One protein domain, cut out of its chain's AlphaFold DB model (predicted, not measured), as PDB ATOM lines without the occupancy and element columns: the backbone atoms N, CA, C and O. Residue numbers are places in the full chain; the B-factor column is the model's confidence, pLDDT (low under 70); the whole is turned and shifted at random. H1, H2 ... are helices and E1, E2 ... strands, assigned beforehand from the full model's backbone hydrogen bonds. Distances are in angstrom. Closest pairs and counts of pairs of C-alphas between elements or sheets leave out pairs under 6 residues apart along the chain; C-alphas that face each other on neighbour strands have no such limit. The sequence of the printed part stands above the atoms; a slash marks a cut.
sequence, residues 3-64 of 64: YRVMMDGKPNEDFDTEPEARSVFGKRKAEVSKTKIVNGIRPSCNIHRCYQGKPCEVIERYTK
ATOM      1  N   TYR A   3     -11.562  45.916  -8.061       93.56
ATOM      2  CA  TYR A   3     -11.557  44.477  -7.869       93.56
ATOM      3  C   TYR A   3     -10.134  43.973  -7.990       93.56
ATOM      4  O   TYR A   3      -9.487  44.210  -9.000       93.56
ATOM      5  N   ARG A   4      -9.642  43.277  -6.973       93.25
ATOM      6  CA  ARG A   4      -8.273  42.770  -6.950       93.25
ATOM      7  C   ARG A   4      -8.271  41.262  -7.060       93.25
ATOM      8  O   ARG A   4      -8.852  40.588  -6.214       93.25
ATOM      9  N   VAL A   5      -7.577  40.729  -8.054       93.62
ATOM     10  CA  VAL A   5      -7.279  39.303  -8.154       93.62
ATOM     11  C   VAL A   5      -5.881  39.068  -7.598       93.62
ATOM     12  O   VAL A   5      -4.918  39.711  -8.012       93.62
ATOM     13  N   MET A   6      -5.776  38.153  -6.640       91.50
ATOM     14  CA  MET A   6      -4.517  37.748  -6.025       91.50
ATOM     15  C   MET A   6      -4.310  36.258  -6.252       91.50
ATOM     16  O   MET A   6      -5.255  35.473  -6.161       91.50
ATOM     17  N   MET A   7      -3.078  35.858  -6.539       89.38
ATOM     18  CA  MET A   7      -2.681  34.459  -6.644       89.38
ATOM     19  C   MET A   7      -1.324  34.290  -5.976       89.38
ATOM     20  O   MET A   7      -0.442  35.130  -6.145       89.38
ATOM     21  N   ASP A   8      -1.165  33.200  -5.236       83.94
ATOM     22  CA  ASP A   8       0.100  32.880  -4.584       83.94
ATOM     23  C   ASP A   8       1.246  32.820  -5.614       83.94
ATOM     24  O   ASP A   8       1.135  32.152  -6.648       83.94
ATOM     25  N   GLY A   9       2.314  33.585  -5.370       78.19
ATOM     26  CA  GLY A   9       3.479  33.671  -6.258       78.19
ATOM     27  C   GLY A   9       3.312  34.530  -7.521       78.19
ATOM     28  O   GLY A   9       4.203  34.511  -8.372       78.19
ATOM     29  N   LYS A  10       2.216  35.287  -7.677       82.19
ATOM     30  CA  LYS A  10       2.008  36.205  -8.814       82.19
ATOM     31  C   LYS A  10       1.672  37.629  -8.354       82.19
ATOM     32  O   LYS A  10       1.146  37.802  -7.257       82.19
ATOM     33  N   PRO A  11       1.968  38.656  -9.175       87.69
ATOM     34  CA  PRO A  11       1.570  40.023  -8.865       87.69
ATOM     35  C   PRO A  11       0.046  40.146  -8.771       87.69
ATOM     36  O   PRO A  11      -0.692  39.486  -9.502       87.69
ATOM     37  N   ASN A  12      -0.403  41.018  -7.869       90.75
ATOM     38  CA  ASN A  12      -1.812  41.364  -7.734       90.75
ATOM     39  C   ASN A  12      -2.269  42.157  -8.961       90.75
ATOM     40  O   ASN A  12      -1.571  43.069  -9.404       90.75
ATOM     41  N   GLU A  13      -3.456  41.839  -9.467       92.06
ATOM     42  CA  GLU A  13      -4.061  42.531 -10.604       92.06
ATOM     43  C   GLU A  13      -5.317  43.269 -10.139       92.06
ATOM     44  O   GLU A  13      -6.236  42.656  -9.592       92.06
ATOM     45  N   ASP A  14      -5.342  44.587 -10.327       91.75
ATOM     46  CA  ASP A  14      -6.467  45.456  -9.978       91.75
ATOM     47  C   ASP A  14      -7.279  45.808 -11.234       91.75
ATOM     48  O   ASP A  14      -6.722  46.229 -12.244       91.75
ATOM     49  N   PHE A  15      -8.600  45.689 -11.139       93.50
ATOM     50  CA  PHE A  15      -9.571  45.946 -12.201       93.50
ATOM     51  C   PHE A  15     -10.634  46.929 -11.716       93.50
ATOM     52  O   PHE A  15     -10.946  46.988 -10.524       93.50
ATOM     53  N   ASP A  16     -11.240  47.678 -12.629       91.50
ATOM     54  CA  ASP A  16     -12.321  48.605 -12.279       91.50
ATOM     55  C   ASP A  16     -13.693  47.906 -12.225       91.50
ATOM     56  O   ASP A  16     -14.584  48.352 -11.498       91.50
ATOM     57  N   THR A  17     -13.857  46.763 -12.908       92.19
ATOM     58  CA  THR A  17     -15.128  46.022 -12.976       92.19
ATOM     59  C   THR A  17     -15.032  44.575 -12.467       92.19
ATOM     60  O   THR A  17     -14.002  43.909 -12.587       92.19
ATOM     61  N   GLU A  18     -16.131  44.058 -11.893       91.00
ATOM     62  CA  GLU A  18     -16.205  42.662 -11.426       91.00
ATOM     63  C   GLU A  18     -16.050  41.640 -12.562       91.00
ATOM     64  O   GLU A  18     -15.333  40.659 -12.361       91.00
ATOM     65  N   PRO A  19     -16.680  41.817 -13.744       93.44
ATOM     66  CA  PRO A  19     -16.580  40.846 -14.831       93.44
ATOM     67  C   PRO A  19     -15.145  40.652 -15.330       93.44
ATOM     68  O   PRO A  19     -14.736  39.518 -15.583       93.44
ATOM     69  N   GLU A  20     -14.360  41.730 -15.421       93.56
ATOM     70  CA  GLU A  20     -12.945  41.658 -15.803       93.56
ATOM     71  C   GLU A  20     -12.134  40.882 -14.764       93.56
ATOM     72  O   GLU A  20     -11.438  39.918 -15.101       93.56
ATOM     73  N   ALA A  21     -12.310  41.223 -13.485       93.69
ATOM     74  CA  ALA A  21     -11.664  40.513 -12.392       93.69
ATOM     75  C   ALA A  21     -12.089  39.037 -12.327       93.69
ATOM     76  O   ALA A  21     -11.247  38.168 -12.117       93.69
ATOM     77  N   ARG A  22     -13.368  38.712 -12.562       93.44
ATOM     78  CA  ARG A  22     -13.859  37.324 -12.617       93.44
ATOM     79  C   ARG A  22     -13.265  36.550 -13.787       93.44
ATOM     80  O   ARG A  22     -12.937  35.377 -13.616       93.44
ATOM     81  N   SER A  23     -13.095  37.181 -14.947       94.50
ATOM     82  CA  SER A  23     -12.456  36.557 -16.109       94.50
ATOM     83  C   SER A  23     -11.011  36.156 -15.794       94.50
ATOM     84  O   SER A  23     -10.607  35.011 -16.025       94.50
ATOM     85  N   VAL A  24     -10.242  37.056 -15.172       93.44
ATOM     86  CA  VAL A  24      -8.863  36.766 -14.748       93.44
ATOM     87  C   VAL A  24      -8.827  35.759 -13.604       93.44
ATOM     88  O   VAL A  24      -8.066  34.795 -13.667       93.44
ATOM     89  N   PHE A  25      -9.697  35.896 -12.607       94.06
ATOM     90  CA  PHE A  25      -9.830  34.925 -11.524       94.06
ATOM     91  C   PHE A  25     -10.151  33.519 -12.049       94.06
ATOM     92  O   PHE A  25      -9.549  32.555 -11.593       94.06
ATOM     93  N   GLY A  26     -11.024  33.378 -13.051       92.88
ATOM     94  CA  GLY A  26     -11.319  32.095 -13.694       92.88
ATOM     95  C   GLY A  26     -10.088  31.465 -14.355       92.88
ATOM     96  O   GLY A  26      -9.836  30.269 -14.183       92.88
ATOM     97  N   LYS A  27      -9.264  32.274 -15.038       92.06
ATOM     98  CA  LYS A  27      -7.971  31.823 -15.584       92.06
ATOM     99  C   LYS A  27      -7.036  31.364 -14.462       92.06
ATOM    100  O   LYS A  27      -6.522  30.250 -14.520       92.06
ATOM    101  N   ARG A  28      -6.883  32.171 -13.407       90.06
ATOM    102  CA  ARG A  28      -6.042  31.866 -12.232       90.06
ATOM    103  C   ARG A  28      -6.528  30.617 -11.490       90.06
ATOM    104  O   ARG A  28      -5.713  29.797 -11.098       90.06
ATOM    105  N   LYS A  29      -7.840  30.408 -11.371       91.62
ATOM    106  CA  LYS A  29      -8.465  29.210 -10.786       91.62
ATOM    107  C   LYS A  29      -8.100  27.950 -11.568       91.62
ATOM    108  O   LYS A  29      -7.727  26.942 -10.969       91.62
ATOM    109  N   ALA A  30      -8.139  28.017 -12.899       90.56
ATOM    110  CA  ALA A  30      -7.677  26.927 -13.753       90.56
ATOM    111  C   ALA A  30      -6.163  26.682 -13.611       90.56
ATOM    112  O   ALA A  30      -5.739  25.527 -13.601       90.56
ATOM    113  N   GLU A  31      -5.355  27.737 -13.458       89.12
ATOM    114  CA  GLU A  31      -3.922  27.607 -13.161       89.12
ATOM    115  C   GLU A  31      -3.695  26.929 -11.806       89.12
ATOM    116  O   GLU A  31      -3.048  25.894 -11.769       89.12
ATOM    117  N   VAL A  32      -4.286  27.432 -10.716       89.62
ATOM    118  CA  VAL A  32      -4.205  26.847  -9.363       89.62
ATOM    119  C   VAL A  32      -4.620  25.375  -9.367       89.62
ATOM    120  O   VAL A  32      -3.942  24.540  -8.770       89.62
ATOM    121  N   SER A  33      -5.695  25.037 -10.084       89.06
ATOM    122  CA  SER A  33      -6.168  23.657 -10.230       89.06
ATOM    123  C   SER A  33      -5.131  22.754 -10.916       89.06
ATOM    124  O   SER A  33      -4.920  21.613 -10.494       89.06
ATOM    125  N   LYS A  34      -4.406  23.268 -11.918       88.31
ATOM    126  CA  LYS A  34      -3.346  22.539 -12.638       88.31
ATOM    127  C   LYS A  34      -1.991  22.562 -11.925       88.31
ATOM    128  O   LYS A  34      -1.196  21.642 -12.112       88.31
ATOM    129  N   THR A  35      -1.726  23.565 -11.094       85.38
ATOM    130  CA  THR A  35      -0.467  23.717 -10.361       85.38
ATOM    131  C   THR A  35      -0.281  22.554  -9.385       85.38
ATOM    132  O   THR A  35      -1.198  22.154  -8.658       85.38
ATOM    133  N   LYS A  36       0.918  21.966  -9.391       81.88
ATOM    134  CA  LYS A  36       1.305  20.934  -8.425       81.88
ATOM    135  C   LYS A  36       1.620  21.591  -7.085       81.88
ATOM    136  O   LYS A  36       2.198  22.670  -7.049       81.88
ATOM    137  N   ILE A  37       1.257  20.924  -5.995       81.88
ATOM    138  CA  ILE A  37       1.675  21.328  -4.651       81.88
ATOM    139  C   ILE A  37       3.176  21.036  -4.564       81.88
ATOM    140  O   ILE A  37       3.577  19.874  -4.608       81.88
ATOM    141  N   VAL A  38       3.998  22.081  -4.499       77.50
ATOM    142  CA  VAL A  38       5.456  21.967  -4.357       77.50
ATOM    143  C   VAL A  38       5.816  22.349  -2.927       77.50
ATOM    144  O   VAL A  38       5.342  23.367  -2.429       77.50
ATOM    145  N   ASN A  39       6.614  21.523  -2.247       77.38
ATOM    146  CA  ASN A  39       7.054  21.754  -0.861       77.38
ATOM    147  C   ASN A  39       5.908  22.044   0.133       77.38
ATOM    148  O   ASN A  39       6.065  22.831   1.060       77.38
ATOM    149  N   GLY A  40       4.734  21.435  -0.068       77.50
ATOM    150  CA  GLY A  40       3.566  21.629   0.802       77.50
ATOM    151  C   GLY A  40       2.817  22.955   0.606       77.50
ATOM    152  O   GLY A  40       1.794  23.167   1.255       77.50
ATOM    153  N   ILE A  41       3.265  23.822  -0.308       78.50
ATOM    154  CA  ILE A  41       2.595  25.089  -0.614       78.50
ATOM    155  C   ILE A  41       1.379  24.800  -1.491       78.50
ATOM    156  O   ILE A  41       1.499  24.351  -2.637       78.50
ATOM    157  N   ARG A  42       0.186  25.036  -0.938       81.50
ATOM    158  CA  ARG A  42      -1.078  24.893  -1.663       81.50
ATOM    159  C   ARG A  42      -1.339  26.167  -2.459       81.50
ATOM    160  O   ARG A  42      -1.572  27.211  -1.845       81.50
ATOM    161  N   PRO A  43      -1.331  26.104  -3.801       86.69
ATOM    162  CA  PRO A  43      -1.628  27.275  -4.601       86.69
ATOM    163  C   PRO A  43      -3.051  27.744  -4.285       86.69
ATOM    164  O   PRO A  43      -3.976  26.945  -4.100       86.69
ATOM    165  N   SER A  44      -3.222  29.058  -4.208       90.06
ATOM    166  CA  SER A  44      -4.520  29.676  -3.978       90.06
ATOM    167  C   SER A  44      -4.672  30.918  -4.838       90.06
ATOM    168  O   SER A  44      -3.688  31.566  -5.203       90.06
ATOM    169  N   CYS A  45      -5.914  31.223  -5.196       93.06
ATOM    170  CA  CYS A  45      -6.266  32.471  -5.848       93.06
ATOM    171  C   CYS A  45      -7.553  33.025  -5.251       93.06
ATOM    172  O   CYS A  45      -8.488  32.276  -4.958       93.06
ATOM    173  N   ASN A  46      -7.606  34.343  -5.101       94.19
ATOM    174  CA  ASN A  46      -8.696  35.059  -4.459       94.19
ATOM    175  C   ASN A  46      -9.079  36.265  -5.315       94.19
ATOM    176  O   ASN A  46      -8.221  36.884  -5.943       94.19
ATOM    177  N   ILE A  47     -10.352  36.629  -5.300       94.69
ATOM    178  CA  ILE A  47     -10.858  37.885  -5.843       94.69
ATOM    179  C   ILE A  47     -11.442  38.702  -4.697       94.69
ATOM    180  O   ILE A  47     -12.214  38.202  -3.881       94.69
ATOM    181  N   HIS A  48     -11.024  39.957  -4.620       94.12
ATOM    182  CA  HIS A  48     -11.371  40.895  -3.570       94.12
ATOM    183  C   HIS A  48     -12.082  42.107  -4.161       94.12
ATOM    184  O   HIS A  48     -11.775  42.535  -5.272       94.12
ATOM    185  N   ARG A  49     -12.982  42.708  -3.388       92.44
ATOM    186  CA  ARG A  49     -13.601  44.000  -3.657       92.44
ATOM    187  C   ARG A  49     -12.988  45.049  -2.741       92.44
ATOM    188  O   ARG A  49     -13.174  45.008  -1.532       92.44
ATOM    189  N   CYS A  50     -12.252  45.990  -3.308       90.00
ATOM    190  CA  CYS A  50     -11.611  47.082  -2.590       90.00
ATOM    191  C   CYS A  50     -12.427  48.376  -2.727       90.00
ATOM    192  O   CYS A  50     -12.682  48.879  -3.829       90.00
ATOM    193  N   TYR A  51     -12.797  48.953  -1.588       86.00
ATOM    194  CA  TYR A  51     -13.416  50.272  -1.498       86.00
ATOM    195  C   TYR A  51     -12.385  51.272  -0.963       86.00
ATOM    196  O   TYR A  51     -11.548  50.916  -0.136       86.00
ATOM    197  N   GLN A  52     -12.415  52.525  -1.426       79.44
ATOM    198  CA  GLN A  52     -11.541  53.554  -0.854       79.44
ATOM    199  C   GLN A  52     -11.847  53.716   0.641       79.44
ATOM    200  O   GLN A  52     -13.006  53.871   1.021       79.44
ATOM    201  N   GLY A  53     -10.809  53.653   1.480       76.81
ATOM    202  CA  GLY A  53     -10.928  53.848   2.928       76.81
ATOM    203  C   GLY A  53     -11.516  52.669   3.715       76.81
ATOM    204  O   GLY A  53     -11.736  52.812   4.913       76.81
ATOM    205  N   LYS A  54     -11.760  51.512   3.085       82.12
ATOM    206  CA  LYS A  54     -12.204  50.287   3.773       82.12
ATOM    207  C   LYS A  54     -11.290  49.104   3.443       82.12
ATOM    208  O   LYS A  54     -10.676  49.093   2.375       82.12
ATOM    209  N   PRO A  55     -11.207  48.095   4.329       83.81
ATOM    210  CA  PRO A  55     -10.539  46.845   3.997       83.81
ATOM    211  C   PRO A  55     -11.199  46.201   2.773       83.81
ATOM    212  O   PRO A  55     -12.413  46.290   2.589       83.81
ATOM    213  N   CYS A  56     -10.394  45.562   1.925       88.19
ATOM    214  CA  CYS A  56     -10.927  44.834   0.784       88.19
ATOM    215  C   CYS A  56     -11.686  43.587   1.256       88.19
ATOM    216  O   CYS A  56     -11.151  42.788   2.023       88.19
ATOM    217  N   GLU A  57     -12.895  43.389   0.750       90.94
ATOM    218  CA  GLU A  57     -13.732  42.230   1.058       90.94
ATOM    219  C   GLU A  57     -13.392  41.071   0.122       90.94
ATOM    220  O   GLU A  57     -13.217  41.275  -1.076       90.94
ATOM    221  N   VAL A  58     -13.292  39.845   0.635       91.62
ATOM    222  CA  VAL A  58     -13.091  38.661  -0.215       91.62
ATOM    223  C   VAL A  58     -14.420  38.320  -0.884       91.62
ATOM    224  O   VAL A  58     -15.382  37.991  -0.197       91.62
ATOM    225  N   ILE A  59     -14.473  38.375  -2.215       92.69
ATOM    226  CA  ILE A  59     -15.644  37.938  -2.987       92.69
ATOM    227  C   ILE A  59     -15.625  36.414  -3.136       92.69
ATOM    228  O   ILE A  59     -16.616  35.748  -2.855       92.69
ATOM    229  N   GLU A  60     -14.504  35.855  -3.597       92.88
ATOM    230  CA  GLU A  60     -14.349  34.412  -3.805       92.88
ATOM    231  C   GLU A  60     -12.893  34.008  -3.557       92.88
ATOM    232  O   GLU A  60     -11.955  34.714  -3.932       92.88
ATOM    233  N   ARG A  61     -12.703  32.848  -2.923       92.88
ATOM    234  CA  ARG A  61     -11.400  32.221  -2.695       92.88
ATOM    235  C   ARG A  61     -11.429  30.801  -3.229       92.88
ATOM    236  O   ARG A  61     -12.351  30.042  -2.947       92.88
ATOM    237  N   TYR A  62     -10.384  30.437  -3.957       91.25
ATOM    238  CA  TYR A  62     -10.131  29.077  -4.396       91.25
ATOM    239  C   TYR A  62      -8.777  28.610  -3.866       91.25
ATOM    240  O   TYR A  62      -7.773  29.319  -3.927       91.25
ATOM    241  N   THR A  63      -8.749  27.417  -3.289       88.19
ATOM    242  CA  THR A  63      -7.544  26.787  -2.744       88.19
ATOM    243  C   THR A  63      -7.615  25.300  -3.059       88.19
ATOM    244  O   THR A  63      -8.702  24.722  -3.015       88.19
ATOM    245  N   LYS A  64      -6.475  24.716  -3.428       81.62
ATOM    246  CA  LYS A  64      -6.352  23.300  -3.779       81.62
ATOM    247  C   LYS A  64      -6.083  22.406  -2.565       81.62
ATOM    248  O   LYS A  64      -5.460  22.870  -1.579       81.62
TER     249      LYS A  64
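Overview. This is residues 3 to 64 of the 64 residues of an uncharacterized protein of marine sediment metagenome (UniProt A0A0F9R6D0). A small twisted sheet of four strands has one long helix, H1, lying lengthwise over one face, along the strands, while its other face is bare. The turns at the two ends, round Asn 39 and Gly 53, stretch this two-layered slab lengthwise. The printed part has 62 residues, with four named strands and one named helix in the order E1, E2, H1, E3, E4; the sheet has the order E2, E1, E3, E4, all antiparallel. The class is mixed, helices and strands, and the whole is compact, with a radius of gyration of the C-alphas of 11.9 A and an elongated outline of 37 by 21 by 17 A.

Arrangement. In the sheet, E1, residues 3 to 7, and E3, residues 44 to 50, are inner strands and antiparallel at 161 degrees, with N 4 and O 48 at 2.8 A. The edge strand E2, residues 13 to 15, forms a hairpin with E1, with N 15 and O 3 at 2.7 A. The other edge strand, E4, residues 57 to 63, forms a hairpin with E3 at 172 degrees, with N 49 and O 57 at 2.7 A. E2 and E4 are apart. H1, residues 18 to 34, is on the sheet at a height over the sheet of 7.7 A, over E1 and E3. It runs along the strands, at 8 degrees to E1 on the local plane. Its closest C-alphas to E3 are those of Val 32 and Ser 44, 6.1 A apart, and to E1 those of Ala 21 and Tyr 3, 6.0 A apart. E2, H1 and E3 form a split strand-helix-strand unit, two strands running the same way with E1 between them in the sheet; its crossover is right-handed. In H1 every O i to N i+4 pair is within hydrogen-bond range.

Along the chain. E3 is 18.8 A from first to last C-alpha and E4 17.1 A, ending at C-alpha 63 at (-7.544, 26.787, -2.744). E1 is 13.4 A long and begins at C-alpha 3 at (-11.557, 44.477, -7.869); E2 is 6.7 A long. H1 is 23.9 A long and begins at C-alpha 18 at (-16.205, 42.662, -11.426).

Size, cuts and confidence. The two C-alphas farthest apart are those of Asn 39 and Gly 53, at 37.0 A. The printed part has no cut, and it ends at residue 64, the chain's last residue. The links E1 to E2 and E2 to H1 are tight, those from H1 to E3 and E3 to E4 are short, and no link is long. The mean pLDDT of the printed part is 88.7, and no printed residue is under 70.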